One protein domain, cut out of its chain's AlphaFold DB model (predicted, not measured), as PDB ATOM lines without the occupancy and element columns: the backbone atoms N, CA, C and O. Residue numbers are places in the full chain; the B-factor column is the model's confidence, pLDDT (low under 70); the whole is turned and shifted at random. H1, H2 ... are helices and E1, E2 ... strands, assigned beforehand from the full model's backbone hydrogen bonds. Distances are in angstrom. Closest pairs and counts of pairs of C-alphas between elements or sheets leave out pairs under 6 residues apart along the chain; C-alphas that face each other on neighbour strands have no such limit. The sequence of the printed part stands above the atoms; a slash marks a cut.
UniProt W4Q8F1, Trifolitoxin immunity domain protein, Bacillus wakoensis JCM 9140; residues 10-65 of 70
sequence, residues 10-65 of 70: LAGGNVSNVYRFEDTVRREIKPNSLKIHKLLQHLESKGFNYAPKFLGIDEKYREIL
ATOM      1  N   LEU A  10     175.890 155.672  62.129       93.19
ATOM      2  CA  LEU A  10     175.163 156.781  61.516       93.19
ATOM      3  C   LEU A  10     176.004 157.432  60.407       93.19
ATOM      4  O   LEU A  10     177.212 157.624  60.558       93.19
ATOM      5  N   ALA A  11     175.352 157.799  59.300       88.81
ATOM      6  CA  ALA A  11     176.005 158.409  58.136       88.81
ATOM      7  C   ALA A  11     176.395 159.890  58.337       88.81
ATOM      8  O   ALA A  11     177.164 160.436  57.551       88.81
ATOM      9  N   GLY A  12     175.853 160.551  59.367       84.31
ATOM     10  CA  GLY A  12     176.068 161.974  59.630       84.31
ATOM     11  C   GLY A  12     177.292 162.293  60.499       84.31
ATOM     12  O   GLY A  12     177.854 161.433  61.173       84.31
ATOM     13  N   GLY A  13     177.640 163.583  60.541       79.88
ATOM     14  CA  GLY A  13     178.704 164.138  61.382       79.88
ATOM     15  C   GLY A  13     180.020 164.373  60.634       79.88
ATOM     16  O   GLY A  13     180.527 163.504  59.939       79.88
ATOM     17  N   ASN A  14     180.613 165.557  60.821       81.19
ATOM     18  CA  ASN A  14     181.842 165.958  60.116       81.19
ATOM     19  C   ASN A  14     183.134 165.633  60.884       81.19
ATOM     20  O   ASN A  14     184.225 165.808  60.354       81.19
ATOM     21  N   VAL A  15     183.030 165.246  62.164       79.50
ATOM     22  CA  VAL A  15     184.176 165.266  63.099       79.50
ATOM     23  C   VAL A  15     184.391 163.940  63.837       79.50
ATOM     24  O   VAL A  15     185.472 163.704  64.373       79.50
ATOM     25  N   SER A  16     183.375 163.088  63.960       83.88
ATOM     26  CA  SER A  16     183.473 161.828  64.707       83.88
ATOM     27  C   SER A  16     182.522 160.794  64.141       83.88
ATOM     28  O   SER A  16     181.397 161.141  63.788       83.88
ATOM     29  N   ASN A  17     182.944 159.532  64.153       91.00
ATOM     30  CA  ASN A  17     182.038 158.416  63.924       91.00
ATOM     31  C   ASN A  17     181.027 158.339  65.077       91.00
ATOM     32  O   ASN A  17     181.405 158.441  66.249       91.00
ATOM     33  N   VAL A  18     179.750 158.163  64.742       94.75
ATOM     34  CA  VAL A  18     178.658 158.027  65.711       94.75
ATOM     35  C   VAL A  18     177.962 156.700  65.460       94.75
ATOM     36  O   VAL A  18     177.632 156.381  64.318       94.75
ATOM     37  N   TYR A  19     177.737 155.936  66.522       95.50
ATOM     38  CA  TYR A  19     177.044 154.652  66.456       95.50
ATOM     39  C   TYR A  19     175.764 154.735  67.275       95.50
ATOM     40  O   TYR A  19     175.812 155.206  68.408       95.50
ATOM     41  N   ARG A  20     174.629 154.312  66.731       95.38
ATOM     42  CA  ARG A  20     173.351 154.248  67.438       95.38
ATOM     43  C   ARG A  20     173.117 152.838  67.965       95.38
ATOM     44  O   ARG A  20     173.325 151.861  67.257       95.38
ATOM     45  N   PHE A  21     172.647 152.754  69.200       95.31
ATOM     46  CA  PHE A  21     172.145 151.535  69.817       95.31
ATOM     47  C   PHE A  21     170.840 151.883  70.525       95.31
ATOM     48  O   PHE A  21     170.847 152.619  71.517       95.31
ATOM     49  N   GLU A  22     169.729 151.390  69.977       94.06
ATOM     50  CA  GLU A  22     168.376 151.724  70.437       94.06
ATOM     51  C   GLU A  22     168.175 153.252  70.528       94.06
ATOM     52  O   GLU A  22     168.359 153.961  69.535       94.06
ATOM     53  N   ASP A  23     167.855 153.770  71.714       95.88
ATOM     54  CA  ASP A  23     167.579 155.191  71.961       95.88
ATOM     55  C   ASP A  23     168.814 155.955  72.450       95.88
ATOM     56  O   ASP A  23     168.728 157.008  73.087       95.88
ATOM     57  N   THR A  24     170.000 155.424  72.162       97.31
ATOM     58  CA  THR A  24     171.268 156.016  72.576       97.31
ATOM     59  C   THR A  24     172.273 156.040  71.437       97.31
ATOM     60  O   THR A  24     172.193 155.265  70.484       97.31
ATOM     61  N   VAL A  25     173.264 156.917  71.550       96.62
ATOM     62  CA  VAL A  25     174.421 156.956  70.659       96.62
ATOM     63  C   VAL A  25     175.718 156.765  71.434       96.62
ATOM     64  O   VAL A  25     175.796 157.044  72.631       96.62
ATOM     65  N   ARG A  26     176.736 156.260  70.743       96.50
ATOM     66  CA  ARG A  26     178.106 156.068  71.209       96.50
ATOM     67  C   ARG A  26     179.035 156.931  70.376       96.50
ATOM     68  O   ARG A  26     178.989 156.886  69.141       96.50
ATOM     69  N   ARG A  27     179.872 157.717  71.047       94.25
ATOM     70  CA  ARG A  27     180.847 158.619  70.418       94.25
ATOM     71  C   ARG A  27     182.194 158.519  71.120       94.25
ATOM     72  O   ARG A  27     182.267 158.253  72.311       94.25
ATOM     73  N   GLU A  28     183.276 158.725  70.386       94.12
ATOM     74  CA  GLU A  28     184.615 158.766  70.980       94.12
ATOM     75  C   GLU A  28     184.753 159.934  71.966       94.12
ATOM     76  O   GLU A  28     184.324 161.057  71.678       94.12
ATOM     77  N   ILE A  29     185.402 159.685  73.107       94.62
ATOM     78  CA  ILE A  29     185.788 160.737  74.052       94.62
ATOM     79  C   ILE A  29     186.903 161.590  73.432       94.62
ATOM     80  O   ILE A  29     187.890 161.077  72.907       94.62
ATOM     81  N   LYS A  30     186.766 162.914  73.527       92.38
ATOM     82  CA  LYS A  30     187.748 163.911  73.071       92.38
ATOM     83  C   LYS A  30     188.230 164.765  74.251       92.38
ATOM     84  O   LYS A  30     187.560 164.793  75.283       92.38
ATOM     85  N   PRO A  31     189.319 165.550  74.116       93.56
ATOM     86  CA  PRO A  31     189.835 166.377  75.217       93.56
ATOM     87  C   PRO A  31     188.798 167.309  75.871       93.56
ATOM     88  O   PRO A  31     188.876 167.597  77.062       93.56
ATOM     89  N   ASN A  32     187.790 167.754  75.112       92.25
ATOM     90  CA  ASN A  32     186.717 168.615  75.615       92.25
ATOM     91  C   ASN A  32     185.470 167.857  76.111       92.25
ATOM     92  O   ASN A  32     184.549 168.508  76.606       92.25
ATOM     93  N   SER A  33     185.419 166.522  76.024       94.25
ATOM     94  CA  SER A  33     184.234 165.731  76.396       94.25
ATOM     95  C   SER A  33     183.808 165.973  77.838       94.25
ATOM     96  O   SER A  33     182.633 166.206  78.075       94.25
ATOM     97  N   LEU A  34     184.744 166.078  78.788       95.38
ATOM     98  CA  LEU A  34     184.397 166.345  80.189       95.38
ATOM     99  C   LEU A  34     183.644 167.677  80.378       95.38
ATOM    100  O   LEU A  34     182.749 167.779  81.217       95.38
ATOM    101  N   LYS A  35     183.989 168.713  79.603       97.69
ATOM    102  CA  LYS A  35     183.266 169.997  79.630       97.69
ATOM    103  C   LYS A  35     181.874 169.850  79.017       97.69
ATOM    104  O   LYS A  35     180.919 170.406  79.553       97.69
ATOM    105  N   ILE A  36     181.760 169.083  77.932       96.75
ATOM    106  CA  ILE A  36     180.481 168.784  77.278       96.75
ATOM    107  C   ILE A  36     179.574 167.996  78.229       96.75
ATOM    108  O   ILE A  36     178.424 168.376  78.396       96.75
ATOM    109  N   HIS A  37     180.081 166.977  78.928       97.81
ATOM    110  CA  HIS A  37     179.305 166.198  79.905       97.81
ATOM    111  C   HIS A  37     178.715 167.093  80.994       97.81
ATOM    112  O   HIS A  37     177.515 167.035  81.244       97.81
ATOM    113  N   LYS A  38     179.530 167.990  81.568       98.31
ATOM    114  CA  LYS A  38     179.065 168.970  82.564       98.31
ATOM    115  C   LYS A  38     177.980 169.896  82.009       98.31
ATOM    116  O   LYS A  38     177.023 170.199  82.717       98.31
ATOM    117  N   LEU A  39     178.112 170.336  80.757       98.50
ATOM    118  CA  LEU A  39     177.095 171.153  80.094       98.50
ATOM    119  C   LEU A  39     175.784 170.377  79.907       98.50
ATOM    120  O   LEU A  39     174.728 170.892  80.257       98.50
ATOM    121  N   LEU A  40     175.841 169.143  79.401       98.31
ATOM    122  CA  LEU A  40     174.647 168.320  79.183       98.31
ATOM    123  C   LEU A  40     173.927 168.009  80.504       98.31
ATOM    124  O   LEU A  40     172.712 168.157  80.583       98.31
ATOM    125  N   GLN A  41     174.673 167.680  81.561       98.38
ATOM    126  CA  GLN A  41     174.123 167.486  82.909       98.38
ATOM    127  C   GLN A  41     173.462 168.759  83.451       98.38
ATOM    128  O   GLN A  41     172.392 168.701  84.056       98.38
ATOM    129  N   HIS A  42     174.072 169.926  83.220       98.50
ATOM    130  CA  HIS A  42     173.468 171.200  83.597       98.50
ATOM    131  C   HIS A  42     172.143 171.433  82.862       98.50
ATOM    132  O   HIS A  42     171.148 171.759  83.508       98.50
ATOM    133  N   LEU A  43     172.110 171.234  81.541       98.62
ATOM    134  CA  LEU A  43     170.900 171.391  80.728       98.62
ATOM    135  C   LEU A  43     169.787 170.437  81.182       98.62
ATOM    136  O   LEU A  43     168.654 170.878  81.383       98.62
ATOM    137  N   GLU A  44     170.120 169.173  81.443       98.19
ATOM    138  CA  GLU A  44     169.174 168.204  81.998       98.19
ATOM    139  C   GLU A  44     168.627 168.663  83.358       98.19
ATOM    140  O   GLU A  44     167.414 168.660  83.560       98.19
ATOM    141  N   SER A  45     169.485 169.157  84.260       98.12
ATOM    142  CA  SER A  45     169.054 169.672  85.573       98.12
ATOM    143  C   SER A  45     168.112 170.880  85.485       98.12
ATOM    144  O   SER A  45     167.382 171.173  86.432       98.12
ATOM    145  N   LYS A  46     168.122 171.594  84.352       98.50
ATOM    146  CA  LYS A  46     167.229 172.723  84.059       98.50
ATOM    147  C   LYS A  46     165.956 172.307  83.320       98.50
ATOM    148  O   LYS A  46     165.152 173.174  82.992       98.50
ATOM    149  N   GLY A  47     165.759 171.011  83.067       97.62
ATOM    150  CA  GLY A  47     164.611 170.491  82.322       97.62
ATOM    151  C   GLY A  47     164.661 170.813  80.826       97.62
ATOM    152  O   GLY A  47     163.627 170.821  80.162       97.62
ATOM    153  N   PHE A  48     165.845 171.115  80.286       97.44
ATOM    154  CA  PHE A  48     166.003 171.410  78.868       97.44
ATOM    155  C   PHE A  48     166.055 170.109  78.052       97.44
ATOM    156  O   PHE A  48     167.080 169.435  78.005       97.44
ATOM    157  N   ASN A  49     164.948 169.771  77.388       93.69
ATOM    158  CA  ASN A  49     164.773 168.487  76.690       93.69
ATOM    159  C   ASN A  49     165.262 168.471  75.229       93.69
ATOM    160  O   ASN A  49     165.189 167.435  74.578       93.69
ATOM    161  N   TYR A  50     165.763 169.594  74.707       95.38
ATOM    162  CA  TYR A  50     166.230 169.706  73.316       95.38
ATOM    163  C   TYR A  50     167.746 169.487  73.164       95.38
ATOM    164  O   TYR A  50     168.321 169.785  72.119       95.38
ATOM    165  N   ALA A  51     168.410 168.992  74.211       97.25
ATOM    166  CA  ALA A  51     169.807 168.568  74.181       97.25
ATOM    167  C   ALA A  51     169.918 167.097  74.603       97.25
ATOM    168  O   ALA A  51     169.121 166.639  75.426       97.25
ATOM    169  N   PRO A  52     170.896 166.346  74.066       97.00
ATOM    170  CA  PRO A  52     171.088 164.961  74.460       97.00
ATOM    171  C   PRO A  52     171.523 164.872  75.926       97.00
ATOM    172  O   PRO A  52     172.278 165.708  76.422       97.00
ATOM    173  N   LYS A  53     171.091 163.821  76.611       98.19
ATOM    174  CA  LYS A  53     171.485 163.522  77.989       98.19
ATOM    175  C   LYS A  53     172.782 162.733  77.996       98.19
ATOM    176  O   LYS A  53     172.969 161.858  77.152       98.19
ATOM    177  N   PHE A  54     173.665 163.017  78.949       98.25
ATOM    178  CA  PHE A  54     174.850 162.196  79.179       98.25
ATOM    179  C   PHE A  54     174.485 161.006  80.068       98.25
ATOM    180  O   PHE A  54     174.045 161.194  81.198       98.25
ATOM    181  N   LEU A  55     174.675 159.791  79.556       98.12
ATOM    182  CA  LEU A  55     174.224 158.552  80.197       98.12
ATOM    183  C   LEU A  55     175.378 157.706  80.757       98.12
ATOM    184  O   LEU A  55     175.133 156.690  81.400       98.12
ATOM    185  N   GLY A  56     176.629 158.115  80.532       97.75
ATOM    186  CA  GLY A  56     177.820 157.429  81.034       97.75
ATOM    187  C   GLY A  56     178.836 157.119  79.942       97.75
ATOM    188  O   GLY A  56     178.803 157.700  78.858       97.75
ATOM    189  N   ILE A  57     179.757 156.209  80.250       97.88
ATOM    190  CA  ILE A  57     180.804 155.723  79.346       97.88
ATOM    191  C   ILE A  57     180.625 154.211  79.179       97.88
ATOM    192  O   ILE A  57     180.333 153.526  80.157       97.88
ATOM    193  N   ASP A  58     180.774 153.702  77.958       95.50
ATOM    194  CA  ASP A  58     180.690 152.265  77.680       95.50
ATOM    195  C   ASP A  58     182.024 151.527  77.918       95.50
ATOM    196  O   ASP A  58     183.067 152.125  78.189       95.50
ATOM    197  N   GLU A  59     182.008 150.202  77.770       95.75
ATOM    198  CA  GLU A  59     183.186 149.335  77.938       95.75
ATOM    199  C   GLU A  59     184.300 149.598  76.907       95.75
ATOM    200  O   GLU A  59     185.456 149.247  77.138       95.75
ATOM    201  N   LYS A  60     183.978 150.242  75.776       94.50
ATOM    202  CA  LYS A  60     184.932 150.640  74.727       94.50
ATOM    203  C   LYS A  60     185.459 152.065  74.932       94.50
ATOM    204  O   LYS A  60     186.080 152.619  74.025       94.50
ATOM    205  N   TYR A  61     185.219 152.662  76.102       95.88
ATOM    206  CA  TYR A  61     185.626 154.024  76.448       95.88
ATOM    207  C   TYR A  61     185.024 155.102  75.524       95.88
ATOM    208  O   TYR A  61     185.666 156.093  75.165       95.88
ATOM    209  N   ARG A  62     183.761 154.913  75.127       96.56
ATOM    210  CA  ARG A  62     182.964 155.872  74.348       96.56
ATOM    211  C   ARG A  62     181.901 156.511  75.230       96.56
ATOM    212  O   ARG A  62     181.322 155.858  76.094       96.56
ATOM    213  N   GLU A  63     181.605 157.782  74.993       97.50
ATOM    214  CA  GLU A  63     180.492 158.453  75.663       97.50
ATOM    215  C   GLU A  63     179.146 157.920  75.157       97.50
ATOM    216  O   GLU A  63     178.943 157.744  73.952       97.50
ATOM    217  N   ILE A  64     178.237 157.668  76.097       97.94
ATOM    218  CA  ILE A  64     176.854 157.249  75.883       97.94
ATOM    219  C   ILE A  64     175.985 158.496  76.009       97.94
ATOM    220  O   ILE A  64     175.927 159.108  77.079       97.94
ATOM    221  N   LEU A  65     175.302 158.876  74.931       97.69
ATOM    222  CA  LEU A  65     174.355 159.992  74.934       97.69
ATOM    223  C   LEU A  65     172.958 159.503  74.551       97.69
ATOM    224  O   LEU A  65     172.844 158.541  73.790       97.69
TER     225      LEU A  65
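AT A GLANCE: This is residues 10 to 65 of the 70 residues of the protein "Trifolitoxin immunity domain protein" of Bacillus wakoensis JCM 9140 (UniProt W4Q8F1). A twisted sheet of four strands has one helix, H1, over E4 and E3 on one face, forming two layers. Printed are 56 residues, with E1, E2, H1, E3, E4 along the chain; the antiparallel sheet runs E1, E2, E4, E3. The class is mixed; the whole is compact, radius of gyration of the C-alphas 11.4 A, spanning 30 by 24 by 24 A.

IN THESE COORDINATES: E1, residues 18 to 21, 10.1 A, begins at C-alpha 18 (178.658, 158.027, 65.711). E2 is 24 to 28, 13.7 A; H1 33 to 45, 18.2 A; E3 54 to 57, 8.8 A. E4, 62 to 65, 9.6 A, ends at C-alpha 65 (174.355, 159.992, 74.934).

HOW THE PARTS SIT: In hairpin E1 and E2, N 21 and O 24 are 2.9 A apart, within hydrogen-bond range; so are N 25 and O 65 of E2 and E4, 2.8 A, and, in hairpin E3 and E4, N 55 and O 64, 2.9 A. E2, H1, E3 form a split strand-helix-strand unit, two strands that run the same way in one sheet with a helix between them along the chain and E4 between them in the sheet; its crossover is right-handed. H1's height over the sheet is 8.9 A, on a local plane through just 6 C-alphas; it runs only just along the strands, at 28 degrees to E3 on the local plane. Its closest C-alpha pair with E3 is His 37 and Phe 54, 6.0 A. Every O i to N i+4 pair of H1 is within hydrogen-bond range.

THE WHOLE: The farthest C-alphas, Ala 11 and Lys 46, are 30.9 A apart. The printed part has no cut, no link is long, and no printed residue is under 70 in pLDDT.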